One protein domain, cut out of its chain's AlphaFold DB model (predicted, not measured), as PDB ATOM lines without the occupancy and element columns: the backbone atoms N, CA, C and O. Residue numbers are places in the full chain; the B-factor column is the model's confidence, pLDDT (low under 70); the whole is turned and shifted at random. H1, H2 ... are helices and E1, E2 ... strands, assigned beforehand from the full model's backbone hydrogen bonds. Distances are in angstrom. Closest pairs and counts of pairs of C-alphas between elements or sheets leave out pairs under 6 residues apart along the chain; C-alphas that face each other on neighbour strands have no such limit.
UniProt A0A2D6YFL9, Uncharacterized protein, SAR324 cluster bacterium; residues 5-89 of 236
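What this domain is: This is residues 5 to 89 of the 236 residues of an uncharacterized protein of SAR324 cluster bacterium (UniProt A0A2D6YFL9). What would one see first? A long two-stranded antiparallel hairpin, E1 and E2, has one helix, H2, crossing over one of its faces, while the short helix H1 sits near the first part of H2 and a long loop, residues 62 to 78, joins the two strands at one end of the hairpin. What is it made of? The printed part has 85 residues, with two named helices and then two named strands, in the order H1, H2, E1, E2, and its class is mixed, helices and strands. How spread out is it? It is only just compact, close to loose, with a radius of gyration of the C-alphas of 14.2 A and spans of 40 by 31 by 21 A.

How they stand to each other: How do the helices stand to each other? H1, residues 5 to 10, and H2, residues 24 to 40, only just touch, with 3 pairs of C-alphas within 8 A, and H2 does so with residues 26 to 29 alone. Their closest C-alphas are those of Val 10 and Leu 26, 6.2 A apart, and they run opposite ways at a steep tilt of 68 degrees, only just short of about perpendicular. Of the O i to N i+4 pairs, 1 of 2 in H1 and 12 of 13 in H2 are within hydrogen-bond range. How do the strands pair? E1, residues 50 to 61, and E2, residues 79 to 88, are an antiparallel hairpin, with 162 degrees between their directions. N 53 and O 85, 2.9 A apart, and N 81 and O 59, 2.8 A apart, are within hydrogen-bond range. Where is H2 relative to the strands? The closest C-alphas of H2 and E2 are those of Ala 34 and Val 84, 6.8 A apart, and of H2 and E1 those of Ala 38 and Pro 50, 6.6 A apart. H1 is apart from E1, and from E2 only just, at 8.1 A.

Where its parts are: Where do the helices run? H1 begins at C-alpha 5, (236.030, 389.145, 432.112), and is 9.0 A long; H2 measures 24.8 A from C-alpha 24 to C-alpha 40. Where do the strands run? E1 is 28.4 A long and bends by 67 degrees at residue 53. E2 is 29.2 A long and ends at C-alpha 88, (226.743, 360.605, 436.622).

The domain as a whole: How large is it? The two C-alphas farthest apart, those of Lys 48 and Ala 65, are 40.9 A apart. Which links are long? Those from H1 to H2, 13 residues, and from E1 to E2, 17 residues, are long, and the printed part has no cut. Where is confidence low? The mean pLDDT of the printed part is 71.8, and residues 13 to 17 and 59 to 80 of the model are under 70.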
ATOM      1  N   ASP A   5     234.672 389.603 432.444       76.62
ATOM      2  CA  ASP A   5     236.030 389.145 432.112       76.62
ATOM      3  C   ASP A   5     236.038 387.776 431.406       76.62
ATOM      4  O   ASP A   5     236.898 387.496 430.573       76.62
ATOM      5  N   ASP A   6     235.074 386.910 431.728       78.62
ATOM      6  CA  ASP A   6     234.911 385.616 431.063       78.62
ATOM      7  C   ASP A   6     234.239 385.786 429.689       78.62
ATOM      8  O   ASP A   6     234.548 385.046 428.758       78.62
ATOM      9  N   LEU A   7     233.351 386.778 429.542       74.31
ATOM     10  CA  LEU A   7     232.684 387.106 428.283       74.31
ATOM     11  C   LEU A   7     233.685 387.602 427.234       74.31
ATOM     12  O   LEU A   7     233.653 387.116 426.109       74.31
ATOM     13  N   GLU A   8     234.604 388.501 427.595       73.81
ATOM     14  CA  GLU A   8     235.659 388.977 426.681       73.81
ATOM     15  C   GLU A   8     236.495 387.816 426.124       73.81
ATOM     16  O   GLU A   8     236.811 387.777 424.937       73.81
ATOM     17  N   LYS A   9     236.775 386.810 426.959       76.62
ATOM     18  CA  LYS A   9     237.519 385.608 426.563       76.62
ATOM     19  C   LYS A   9     236.717 384.697 425.643       76.62
ATOM     20  O   LYS A   9     237.258 384.181 424.667       76.62
ATOM     21  N   VAL A  10     235.429 384.514 425.929       73.62
ATOM     22  CA  VAL A  10     234.497 383.742 425.087       73.62
ATOM     23  C   VAL A  10     234.311 384.405 423.716       73.62
ATOM     24  O   VAL A  10     234.170 383.709 422.710       73.62
ATOM     25  N   LEU A  11     234.364 385.737 423.660       71.81
ATOM     26  CA  LEU A  11     234.205 386.541 422.446       71.81
ATOM     27  C   LEU A  11     235.539 386.896 421.757       71.81
ATOM     28  O   LEU A  11     235.556 387.754 420.874       71.81
ATOM     29  N   THR A  12     236.657 386.262 422.134       72.69
ATOM     30  CA  THR A  12     237.978 386.599 421.573       72.69
ATOM     31  C   THR A  12     237.975 386.473 420.040       72.69
ATOM     32  O   THR A  12     237.554 385.433 419.517       72.69
ATOM     33  N   PRO A  13     238.484 387.476 419.296       66.75
ATOM     34  CA  PRO A  13     238.569 387.416 417.843       66.75
ATOM     35  C   PRO A  13     239.314 386.164 417.375       66.75
ATOM     36  O   PRO A  13     240.429 385.887 417.813       66.75
ATOM     37  N   GLY A  14     238.693 385.413 416.469       67.06
ATOM     38  CA  GLY A  14     239.253 384.171 415.941       67.06
ATOM     39  C   GLY A  14     238.779 382.906 416.652       67.06
ATOM     40  O   GLY A  14     239.035 381.835 416.119       67.06
ATOM     41  N   LEU A  15     238.047 382.988 417.769       68.19
ATOM     42  CA  LEU A  15     237.293 381.853 418.311       68.19
ATOM     43  C   LEU A  15     235.912 381.775 417.651       68.19
ATOM     44  O   LEU A  15     235.183 382.760 417.563       68.19
ATOM     45  N   GLY A  16     235.546 380.590 417.180       67.94
ATOM     46  CA  GLY A  16     234.283 380.328 416.507       67.94
ATOM     47  C   GLY A  16     233.901 378.853 416.559       67.94
ATOM     48  O   GLY A  16     234.547 378.031 417.206       67.94
ATOM     49  N   ARG A  17     232.834 378.493 415.840       66.38
ATOM     50  CA  ARG A  17     232.229 377.149 415.891       66.38
ATOM     51  C   ARG A  17     233.202 375.997 415.626       66.38
ATOM     52  O   ARG A  17     232.984 374.905 416.137       66.38
ATOM     53  N   ASN A  18     234.258 376.242 414.858       71.44
ATOM     54  CA  ASN A  18     235.133 375.190 414.352       71.44
ATOM     55  C   ASN A  18     236.424 375.020 415.166       71.44
ATOM     56  O   ASN A  18     237.180 374.106 414.875       71.44
ATOM     57  N   ASN A  19     236.702 375.903 416.129       75.81
ATOM     58  CA  ASN A  19     237.963 375.904 416.881       75.81
ATOM     59  C   ASN A  19     237.803 376.267 418.367       75.81
ATOM     60  O   ASN A  19     238.787 376.359 419.097       75.81
ATOM     61  N   TRP A  20     236.574 376.481 418.841       77.00
ATOM     62  CA  TRP A  20     236.317 376.766 420.252       77.00
ATOM     63  C   TRP A  20     236.698 375.583 421.163       77.00
ATOM     64  O   TRP A  20     237.145 375.807 422.287       77.00
ATOM     65  N   GLU A  21     236.568 374.342 420.675       79.12
ATOM     66  CA  GLU A  21     236.908 373.115 421.417       79.12
ATOM     67  C   GLU A  21     238.408 372.996 421.708       79.12
ATOM     68  O   GLU A  21     238.793 372.463 422.753       79.12
ATOM     69  N   ASP A  22     239.245 373.552 420.828       83.31
ATOM     70  CA  ASP A  22     240.704 373.551 420.966       83.31
ATOM     71  C   ASP A  22     241.176 374.506 422.076       83.31
ATOM     72  O   ASP A  22     242.280 374.373 422.615       83.31
ATOM     73  N   SER A  23     240.331 375.466 422.469       82.69
ATOM     74  CA  SER A  23     240.635 376.408 423.540       82.69
ATOM     75  C   SER A  23     240.396 375.781 424.915       82.69
ATOM     76  O   SER A  23     239.289 375.770 425.463       82.69
ATOM     77  N   LEU A  24     241.487 375.320 425.533       83.38
ATOM     78  CA  LEU A  24     241.495 374.850 426.923       83.38
ATOM     79  C   LEU A  24     240.968 375.904 427.908       83.38
ATOM     80  O   LEU A  24     240.395 375.549 428.939       83.38
ATOM     81  N   GLU A  25     241.185 377.190 427.626       83.75
ATOM     82  CA  GLU A  25     240.710 378.280 428.478       83.75
ATOM     83  C   GLU A  25     239.189 378.419 428.396       83.75
ATOM     84  O   GLU A  25     238.517 378.426 429.430       83.75
ATOM     85  N   LEU A  26     238.635 378.416 427.183       82.31
ATOM     86  CA  LEU A  26     237.196 378.505 426.963       82.31
ATOM     87  C   LEU A  26     236.457 377.303 427.556       82.31
ATOM     88  O   LEU A  26     235.450 377.465 428.245       82.31
ATOM     89  N   ARG A  27     237.003 376.097 427.378       83.06
ATOM     90  CA  ARG A  27     236.438 374.878 427.963       83.06
ATOM     91  C   ARG A  27     236.376 374.950 429.489       83.06
ATOM     92  O   ARG A  27     235.345 374.628 430.070       83.06
ATOM     93  N   LYS A  28     237.434 375.440 430.146       86.75
ATOM     94  CA  LYS A  28     237.452 375.636 431.609       86.75
ATOM     95  C   LYS A  28     236.421 376.657 432.075       86.75
ATOM     96  O   LYS A  28     235.836 376.475 433.145       86.75
ATOM     97  N   ILE A  29     236.225 377.729 431.307       86.31
ATOM     98  CA  ILE A  29     235.201 378.736 431.589       86.31
ATOM     99  C   ILE A  29     233.823 378.073 431.496       86.31
ATOM    100  O   ILE A  29     233.099 378.055 432.490       86.31
ATOM    101  N   ILE A  30     233.487 377.430 430.374       84.31
ATOM    102  CA  ILE A  30     232.182 376.777 430.184       84.31
ATOM    103  C   ILE A  30     231.932 375.706 431.252       84.31
ATOM    104  O   ILE A  30     230.865 375.691 431.856       84.31
ATOM    105  N   GLU A  31     232.914 374.855 431.560       85.69
ATOM    106  CA  GLU A  31     232.795 373.830 432.606       85.69
ATOM    107  C   GLU A  31     232.547 374.428 433.999       85.69
ATOM    108  O   GLU A  31     231.853 373.823 434.820       85.69
ATOM    109  N   ARG A  32     233.087 375.618 434.289       86.94
ATOM    110  CA  ARG A  32     232.816 376.332 435.542       86.94
ATOM    111  C   ARG A  32     231.359 376.777 435.608       86.94
ATOM    112  O   ARG A  32     230.683 376.429 436.569       86.94
ATOM    113  N   TYR A  33     230.862 377.457 434.577       84.12
ATOM    114  CA  TYR A  33     229.460 377.894 434.530       84.12
ATOM    115  C   TYR A  33     228.489 376.713 434.447       84.12
ATOM    116  O   TYR A  33     227.408 376.758 435.028       84.12
ATOM    117  N   ALA A  34     228.883 375.611 433.806       85.19
ATOM    118  CA  ALA A  34     228.103 374.383 433.764       85.19
ATOM    119  C   ALA A  34     227.864 373.795 435.163       85.19
ATOM    120  O   ALA A  34     226.784 373.270 435.418       85.19
ATOM    121  N   LYS A  35     228.819 373.919 436.098       83.19
ATOM    122  CA  LYS A  35     228.611 373.501 437.498       83.19
ATOM    123  C   LYS A  35     227.516 374.314 438.182       83.19
ATOM    124  O   LYS A  35     226.747 373.753 438.961       83.19
ATOM    125  N   ASP A  36     227.417 375.602 437.876       82.44
ATOM    126  CA  ASP A  36     226.366 376.462 438.419       82.44
ATOM    127  C   ASP A  36     225.012 376.150 437.768       82.44
ATOM    128  O   ASP A  36     224.004 376.004 438.462       82.44
ATOM    129  N   VAL A  37     224.993 375.922 436.451       82.06
ATOM    130  CA  VAL A  37     223.796 375.472 435.720       82.06
ATOM    131  C   VAL A  37     223.310 374.111 436.225       82.06
ATOM    132  O   VAL A  37     222.105 373.917 436.375       82.06
ATOM    133  N   ALA A  38     224.211 373.188 436.572       81.62
ATOM    134  CA  ALA A  38     223.857 371.887 437.136       81.62
ATOM    135  C   ALA A  38     223.088 372.007 438.465       81.62
ATOM    136  O   ALA A  38     222.202 371.204 438.743       81.62
ATOM    137  N   ARG A  39     223.377 373.031 439.279       79.62
ATOM    138  CA  ARG A  39     222.652 373.285 440.539       79.62
ATOM    139  C   ARG A  39     221.233 373.802 440.302       79.62
ATOM    140  O   ARG A  39     220.331 373.535 441.099       79.62
ATOM    141  N   LEU A  40     221.039 374.545 439.216       80.19
ATOM    142  CA  LEU A  40     219.764 375.168 438.864       80.19
ATOM    143  C   LEU A  40     218.875 374.242 438.021       80.19
ATOM    144  O   LEU A  40     217.652 374.306 438.128       80.19
ATOM    145  N   SER A  41     219.473 373.358 437.221       77.88
ATOM    146  CA  SER A  41     218.766 372.481 436.289       77.88
ATOM    147  C   SER A  41     218.034 371.337 437.007       77.88
ATOM    148  O   SER A  41     218.676 370.512 437.663       77.88
ATOM    149  N   PRO A  42     216.705 371.194 436.827       76.88
ATOM    150  CA  PRO A  42     215.950 370.056 437.356       76.88
ATOM    151  C   PRO A  42     216.482 368.704 436.866       76.88
ATOM    152  O   PRO A  42     216.460 367.736 437.616       76.88
ATOM    153  N   LYS A  43     217.009 368.648 435.633       75.38
ATOM    154  CA  LYS A  43     217.579 367.426 435.043       75.38
ATOM    155  C   LYS A  43     218.883 367.005 435.727       75.38
ATOM    156  O   LYS A  43     219.122 365.818 435.899       75.38
ATOM    157  N   ALA A  44     219.700 367.970 436.148       74.56
ATOM    158  CA  ALA A  44     220.970 367.700 436.821       74.56
ATOM    159  C   ALA A  44     220.812 367.467 438.335       74.56
ATOM    160  O   ALA A  44     221.655 366.800 438.925       74.56
ATOM    161  N   LYS A  45     219.715 367.931 438.959       75.75
ATOM    162  CA  LYS A  45     219.389 367.648 440.374       75.75
ATOM    163  C   LYS A  45     219.146 366.167 440.676       75.75
ATOM    164  O   LYS A  45     219.263 365.765 441.829       75.75
ATOM    165  N   VAL A  46     218.779 365.376 439.667       80.00
ATOM    166  CA  VAL A  46     218.570 363.925 439.809       80.00
ATOM    167  C   VAL A  46     219.908 363.177 439.907       80.00
ATOM    168  O   VAL A  46     219.965 362.094 440.485       80.00
ATOM    169  N   LEU A  47     220.991 363.764 439.387       79.94
ATOM    170  CA  LEU A  47     222.333 363.188 439.421       79.94
ATOM    171  C   LEU A  47     222.993 363.477 440.775       79.94
ATOM    172  O   LEU A  47     222.980 364.613 441.251       79.94
ATOM    173  N   LYS A  48     223.615 362.465 441.395       77.06
ATOM    174  CA  LYS A  48     224.325 362.654 442.678       77.06
ATOM    175  C   LYS A  48     225.596 363.471 442.473       77.06
ATOM    176  O   LYS A  48     225.976 364.262 443.340       77.06
ATOM    177  N   ARG A  49     226.259 363.280 441.332       76.69
ATOM    178  CA  ARG A  49     227.425 364.045 440.892       76.69
ATOM    179  C   ARG A  49     227.316 364.367 439.405       76.69
ATOM    180  O   ARG A  49     227.858 363.622 438.595       76.69
ATOM    181  N   PRO A  50     226.675 365.483 439.031       79.94
ATOM    182  CA  PRO A  50     226.612 365.890 437.635       79.94
ATOM    183  C   PRO A  50     228.022 366.215 437.121       79.94
ATOM    184  O   PRO A  50     228.671 367.157 437.586       79.94
ATOM    185  N   LYS A  51     228.499 365.426 436.161       83.94
ATOM    186  CA  LYS A  51     229.720 365.678 435.393       83.94
ATOM    187  C   LYS A  51     229.324 366.109 433.986       83.94
ATOM    188  O   LYS A  51     228.427 365.520 433.400       83.94
ATOM    189  N   VAL A  52     229.995 367.125 433.451       84.06
ATOM    190  CA  VAL A  52     229.797 367.558 432.061       84.06
ATOM    191  C   VAL A  52     230.233 366.431 431.123       84.06
ATOM    192  O   VAL A  52     231.390 366.010 431.181       84.06
ATOM    193  N   ALA A  53     229.301 365.937 430.314       82.88
ATOM    194  CA  ALA A  53     229.536 364.873 429.341       82.88
ATOM    195  C   ALA A  53     229.822 365.457 427.956       82.88
ATOM    196  O   ALA A  53     230.842 365.145 427.348       82.88
ATOM    197  N   GLU A  54     228.973 366.381 427.511       83.25
ATOM    198  CA  GLU A  54     229.096 367.059 426.226       83.25
ATOM    199  C   GLU A  54     228.818 368.553 426.394       83.25
ATOM    200  O   GLU A  54     227.970 368.968 427.190       83.25
ATOM    201  N   ILE A  55     229.536 369.367 425.626       83.38
ATOM    202  CA  ILE A  55     229.285 370.796 425.471       83.38
ATOM    203  C   ILE A  55     229.074 371.021 423.978       83.38
ATOM    204  O   ILE A  55     229.953 370.703 423.184       83.38
ATOM    205  N   ARG A  56     227.925 371.572 423.595       79.19
ATOM    206  CA  ARG A  56     227.589 371.869 422.200       79.19
ATOM    207  C   ARG A  56     227.352 373.360 422.043       79.19
ATOM    208  O   ARG A  56     226.581 373.950 422.797       79.19
ATOM    209  N   LEU A  57     227.971 373.973 421.038       74.19
ATOM    210  CA  LEU A  57     227.636 375.337 420.635       74.19
ATOM    211  C   LEU A  57     226.368 375.302 419.763       74.19
ATOM    212  O   LEU A  57     226.412 374.903 418.595       74.19
ATOM    213  N   VAL A  58     225.236 375.693 420.352       70.44
ATOM    214  CA  VAL A  58     223.902 375.600 419.731       70.44
ATOM    215  C   VAL A  58     223.533 376.872 418.976       70.44
ATOM    216  O   VAL A  58     222.796 376.814 417.996       70.44
ATOM    217  N   GLY A  59     224.099 378.014 419.364       63.06
ATOM    218  CA  GLY A  59     223.884 379.278 418.669       63.06
ATOM    219  C   GLY A  59     225.040 380.242 418.881       63.06
ATOM    220  O   GLY A  59     225.592 380.332 419.975       63.06
ATOM    221  N   MET A  60     225.402 380.962 417.825       63.50
ATOM    222  CA  MET A  60     226.340 382.075 417.875       63.50
ATOM    223  C   MET A  60     225.722 383.201 417.061       63.50
ATOM    224  O   MET A  60     225.651 383.111 415.837       63.50
ATOM    225  N   GLU A  61     225.239 384.233 417.740       56.47
ATOM    226  CA  GLU A  61     224.622 385.383 417.094       56.47
ATOM    227  C   GLU A  61     225.398 386.625 417.506       56.47
ATOM    228  O   GLU A  61     225.410 387.043 418.663       56.47
ATOM    229  N   LEU A  62     226.150 387.160 416.547       53.53
ATOM    230  CA  LEU A  62     227.143 388.203 416.792       53.53
ATOM    231  C   LEU A  62     226.538 389.613 416.779       53.53
ATOM    232  O   LEU A  62     227.277 390.571 416.967       53.53
ATOM    233  N   ARG A  63     225.233 389.769 416.501       52.31
ATOM    234  CA  ARG A  63     224.575 391.080 416.356       52.31
ATOM    235  C   ARG A  63     223.072 391.006 416.638       52.31
ATOM    236  O   ARG A  63     222.274 390.980 415.706       52.31
ATOM    237  N   PHE A  64     222.664 391.025 417.902       50.78
ATOM    238  CA  PHE A  64     221.277 391.362 418.223       50.78
ATOM    239  C   PHE A  64     221.039 392.866 418.072       50.78
ATOM    240  O   PHE A  64     221.819 393.683 418.565       50.78
ATOM    241  N   ALA A  65     219.914 393.241 417.455       48.94
ATOM    242  CA  ALA A  65     219.361 394.574 417.660       48.94
ATOM    243  C   ALA A  65     219.130 394.776 419.173       48.94
ATOM    244  O   ALA A  65     218.689 393.837 419.849       48.94
ATOM    245  N   PRO A  66     219.455 395.955 419.732       49.81
ATOM    246  CA  PRO A  66     219.442 396.178 421.171       49.81
ATOM    247  C   PRO A  66     218.073 395.828 421.758       49.81
ATOM    248  O   PRO A  66     217.086 396.518 421.521       49.81
ATOM    249  N   THR A  67     218.011 394.723 422.503       41.47
ATOM    250  CA  THR A  67     216.764 394.241 423.098       41.47
ATOM    251  C   THR A  67     216.665 394.826 424.511       41.47
ATOM    252  O   THR A  67     217.549 394.561 425.338       41.47
ATOM    253  N   PRO A  68     215.649 395.655 424.821       42.81
ATOM    254  CA  PRO A  68     215.556 396.324 426.115       42.81
ATOM    255  C   PRO A  68     215.391 395.292 427.238       42.81
ATOM    256  O   PRO A  68     214.415 394.551 427.266       42.81
ATOM    257  N   GLY A  69     216.351 395.239 428.166       50.75
ATOM    258  CA  GLY A  69     216.268 394.425 429.387       50.75
ATOM    259  C   GLY A  69     217.336 393.337 429.541       50.75
ATOM    260  O   GLY A  69     217.726 393.070 430.674       50.75
ATOM    261  N   LEU A  70     217.872 392.773 428.449       46.00
ATOM    262  CA  LEU A  70     218.986 391.801 428.510       46.00
ATOM    263  C   LEU A  70     220.375 392.441 428.337       46.00
ATOM    264  O   LEU A  70     221.380 391.863 428.742       46.00
ATOM    265  N   ASN A  71     220.436 393.658 427.793       45.34
ATOM    266  CA  ASN A  71     221.677 394.294 427.337       45.34
ATOM    267  C   ASN A  71     222.306 395.274 428.342       45.34
ATOM    268  O   ASN A  71     222.881 396.280 427.935       45.34
ATOM    269  N   LYS A  72     222.223 395.030 429.657       48.06
ATOM    270  CA  LYS A  72     222.978 395.873 430.609       48.06
ATOM    271  C   LYS A  72     224.481 395.563 430.632       48.06
ATOM    272  O   LYS A  72     225.247 396.412 431.068       48.06
ATOM    273  N   GLU A  73     224.903 394.398 430.130       45.06
ATOM    274  CA  GLU A  73     226.304 393.945 430.214       45.06
ATOM    275  C   GLU A  73     226.957 393.579 428.867       45.06
ATOM    276  O   GLU A  73     228.160 393.343 428.828       45.06
ATOM    277  N   SER A  74     226.212 393.571 427.753       43.03
ATOM    278  CA  SER A  74     226.754 393.312 426.409       43.03
ATOM    279  C   SER A  74     226.494 394.520 425.514       43.03
ATOM    280  O   SER A  74     225.381 394.722 425.030       43.03
ATOM    281  N   ILE A  75     227.520 395.358 425.343       44.81
ATOM    282  CA  ILE A  75     227.465 396.621 424.584       44.81
ATOM    283  C   ILE A  75     227.291 396.365 423.070       44.81
ATOM    284  O   ILE A  75     226.834 397.245 422.348       44.81
ATOM    285  N   GLU A  76     227.561 395.144 422.595       51.62
ATOM    286  CA  GLU A  76     227.572 394.805 421.162       51.62
ATOM    287  C   GLU A  76     226.554 393.726 420.745       51.62
ATOM    288  O   GLU A  76     226.533 393.313 419.588       51.62
ATOM    289  N   GLY A  77     225.682 393.265 421.652       51.66
ATOM    290  CA  GLY A  77     224.624 392.306 421.301       51.66
ATOM    291  C   GLY A  77     225.144 390.939 420.837       51.66
ATOM    292  O   GLY A  77     224.453 390.249 420.089       51.66
ATOM    293  N   GLN A  78     226.351 390.554 421.260       59.38
ATOM    294  CA  GLN A  78     226.944 389.253 420.958       59.38
ATOM    295  C   GLN A  78     226.470 388.214 421.982       59.38
ATOM    296  O   GLN A  78     226.652 388.400 423.189       59.38
ATOM    297  N   VAL A  79     225.866 387.121 421.510       61.97
ATOM    298  CA  VAL A  79     225.392 386.010 422.346       61.97
ATOM    299  C   VAL A  79     225.940 384.694 421.801       61.97
ATOM    300  O   VAL A  79     225.735 384.346 420.637       61.97
ATOM    301  N   GLN A  80     226.617 383.937 422.665       67.50
ATOM    302  CA  GLN A  80     226.988 382.547 422.410       67.50
ATOM    303  C   GLN A  80     226.189 381.639 423.345       67.50
ATOM    304  O   GLN A  80     226.200 381.822 424.564       67.50
ATOM    305  N   LEU A  81     225.481 380.671 422.768       72.62
ATOM    306  CA  LEU A  81     224.655 379.714 423.489       72.62
ATOM    307  C   LEU A  81     225.322 378.340 423.481       72.62
ATOM    308  O   LEU A  81     225.451 377.699 422.435       72.62
ATOM    309  N   PHE A  82     225.682 377.879 424.675       76.44
ATOM    310  CA  PHE A  82     226.210 376.543 424.904       76.44
ATOM    311  C   PHE A  82     225.142 375.673 425.562       76.44
ATOM    312  O   PHE A  82     224.611 376.020 426.619       76.44
ATOM    313  N   GLU A  83     224.841 374.536 424.950       80.19
ATOM    314  CA  GLU A  83     224.094 373.457 425.584       80.19
ATOM    315  C   GLU A  83     225.082 372.502 426.241       80.19
ATOM    316  O   GLU A  83     226.104 372.143 425.657       80.19
ATOM    317  N   VAL A  84     224.785 372.107 427.476       83.19
ATOM    318  CA  VAL A  84     225.649 371.228 428.257       83.19
ATOM    319  C   VAL A  84     224.839 370.029 428.725       83.19
ATOM    320  O   VAL A  84     223.790 370.196 429.354       83.19
ATOM    321  N   SER A  85     225.331 368.827 428.435       83.00
ATOM    322  CA  SER A  85     224.763 367.577 428.934       83.00
ATOM    323  C   SER A  85     225.526 367.100 430.172       83.00
ATOM    324  O   SER A  85     226.737 367.308 430.312       83.00
ATOM    325  N   PHE A  86     224.798 366.481 431.102       83.88
ATOM    326  CA  PHE A  86     225.353 365.976 432.354       83.88
ATOM    327  C   PHE A  86     225.161 364.466 432.457       83.88
ATOM    328  O   PHE A  86     224.073 363.961 432.187       83.88
ATOM    329  N   GLU A  87     226.196 363.777 432.922       85.00
ATOM    330  CA  GLU A  87     226.184 362.355 433.264       85.00
ATOM    331  C   GLU A  87     226.588 362.151 434.728       85.00
ATOM    332  O   GLU A  87     227.120 363.056 435.381       85.00
ATOM    333  N   GLU A  88     226.332 360.957 435.265       82.81
ATOM    334  CA  GLU A  88     226.743 360.605 436.622       82.81
ATOM    335  C   GLU A  88     228.270 360.439 436.685       82.81
ATOM    336  O   GLU A  88     228.875 359.608 436.007       82.81
ATOM    337  N   GLY A  89     228.910 361.263 437.510       77.56
ATOM    338  CA  GLY A  89     230.341 361.201 437.753       77.56
ATOM    339  C   GLY A  89     230.738 359.965 438.560       77.56
ATOM    340  O   GLY A  89     230.000 359.479 439.414       77.56
TER     341      GLY A  89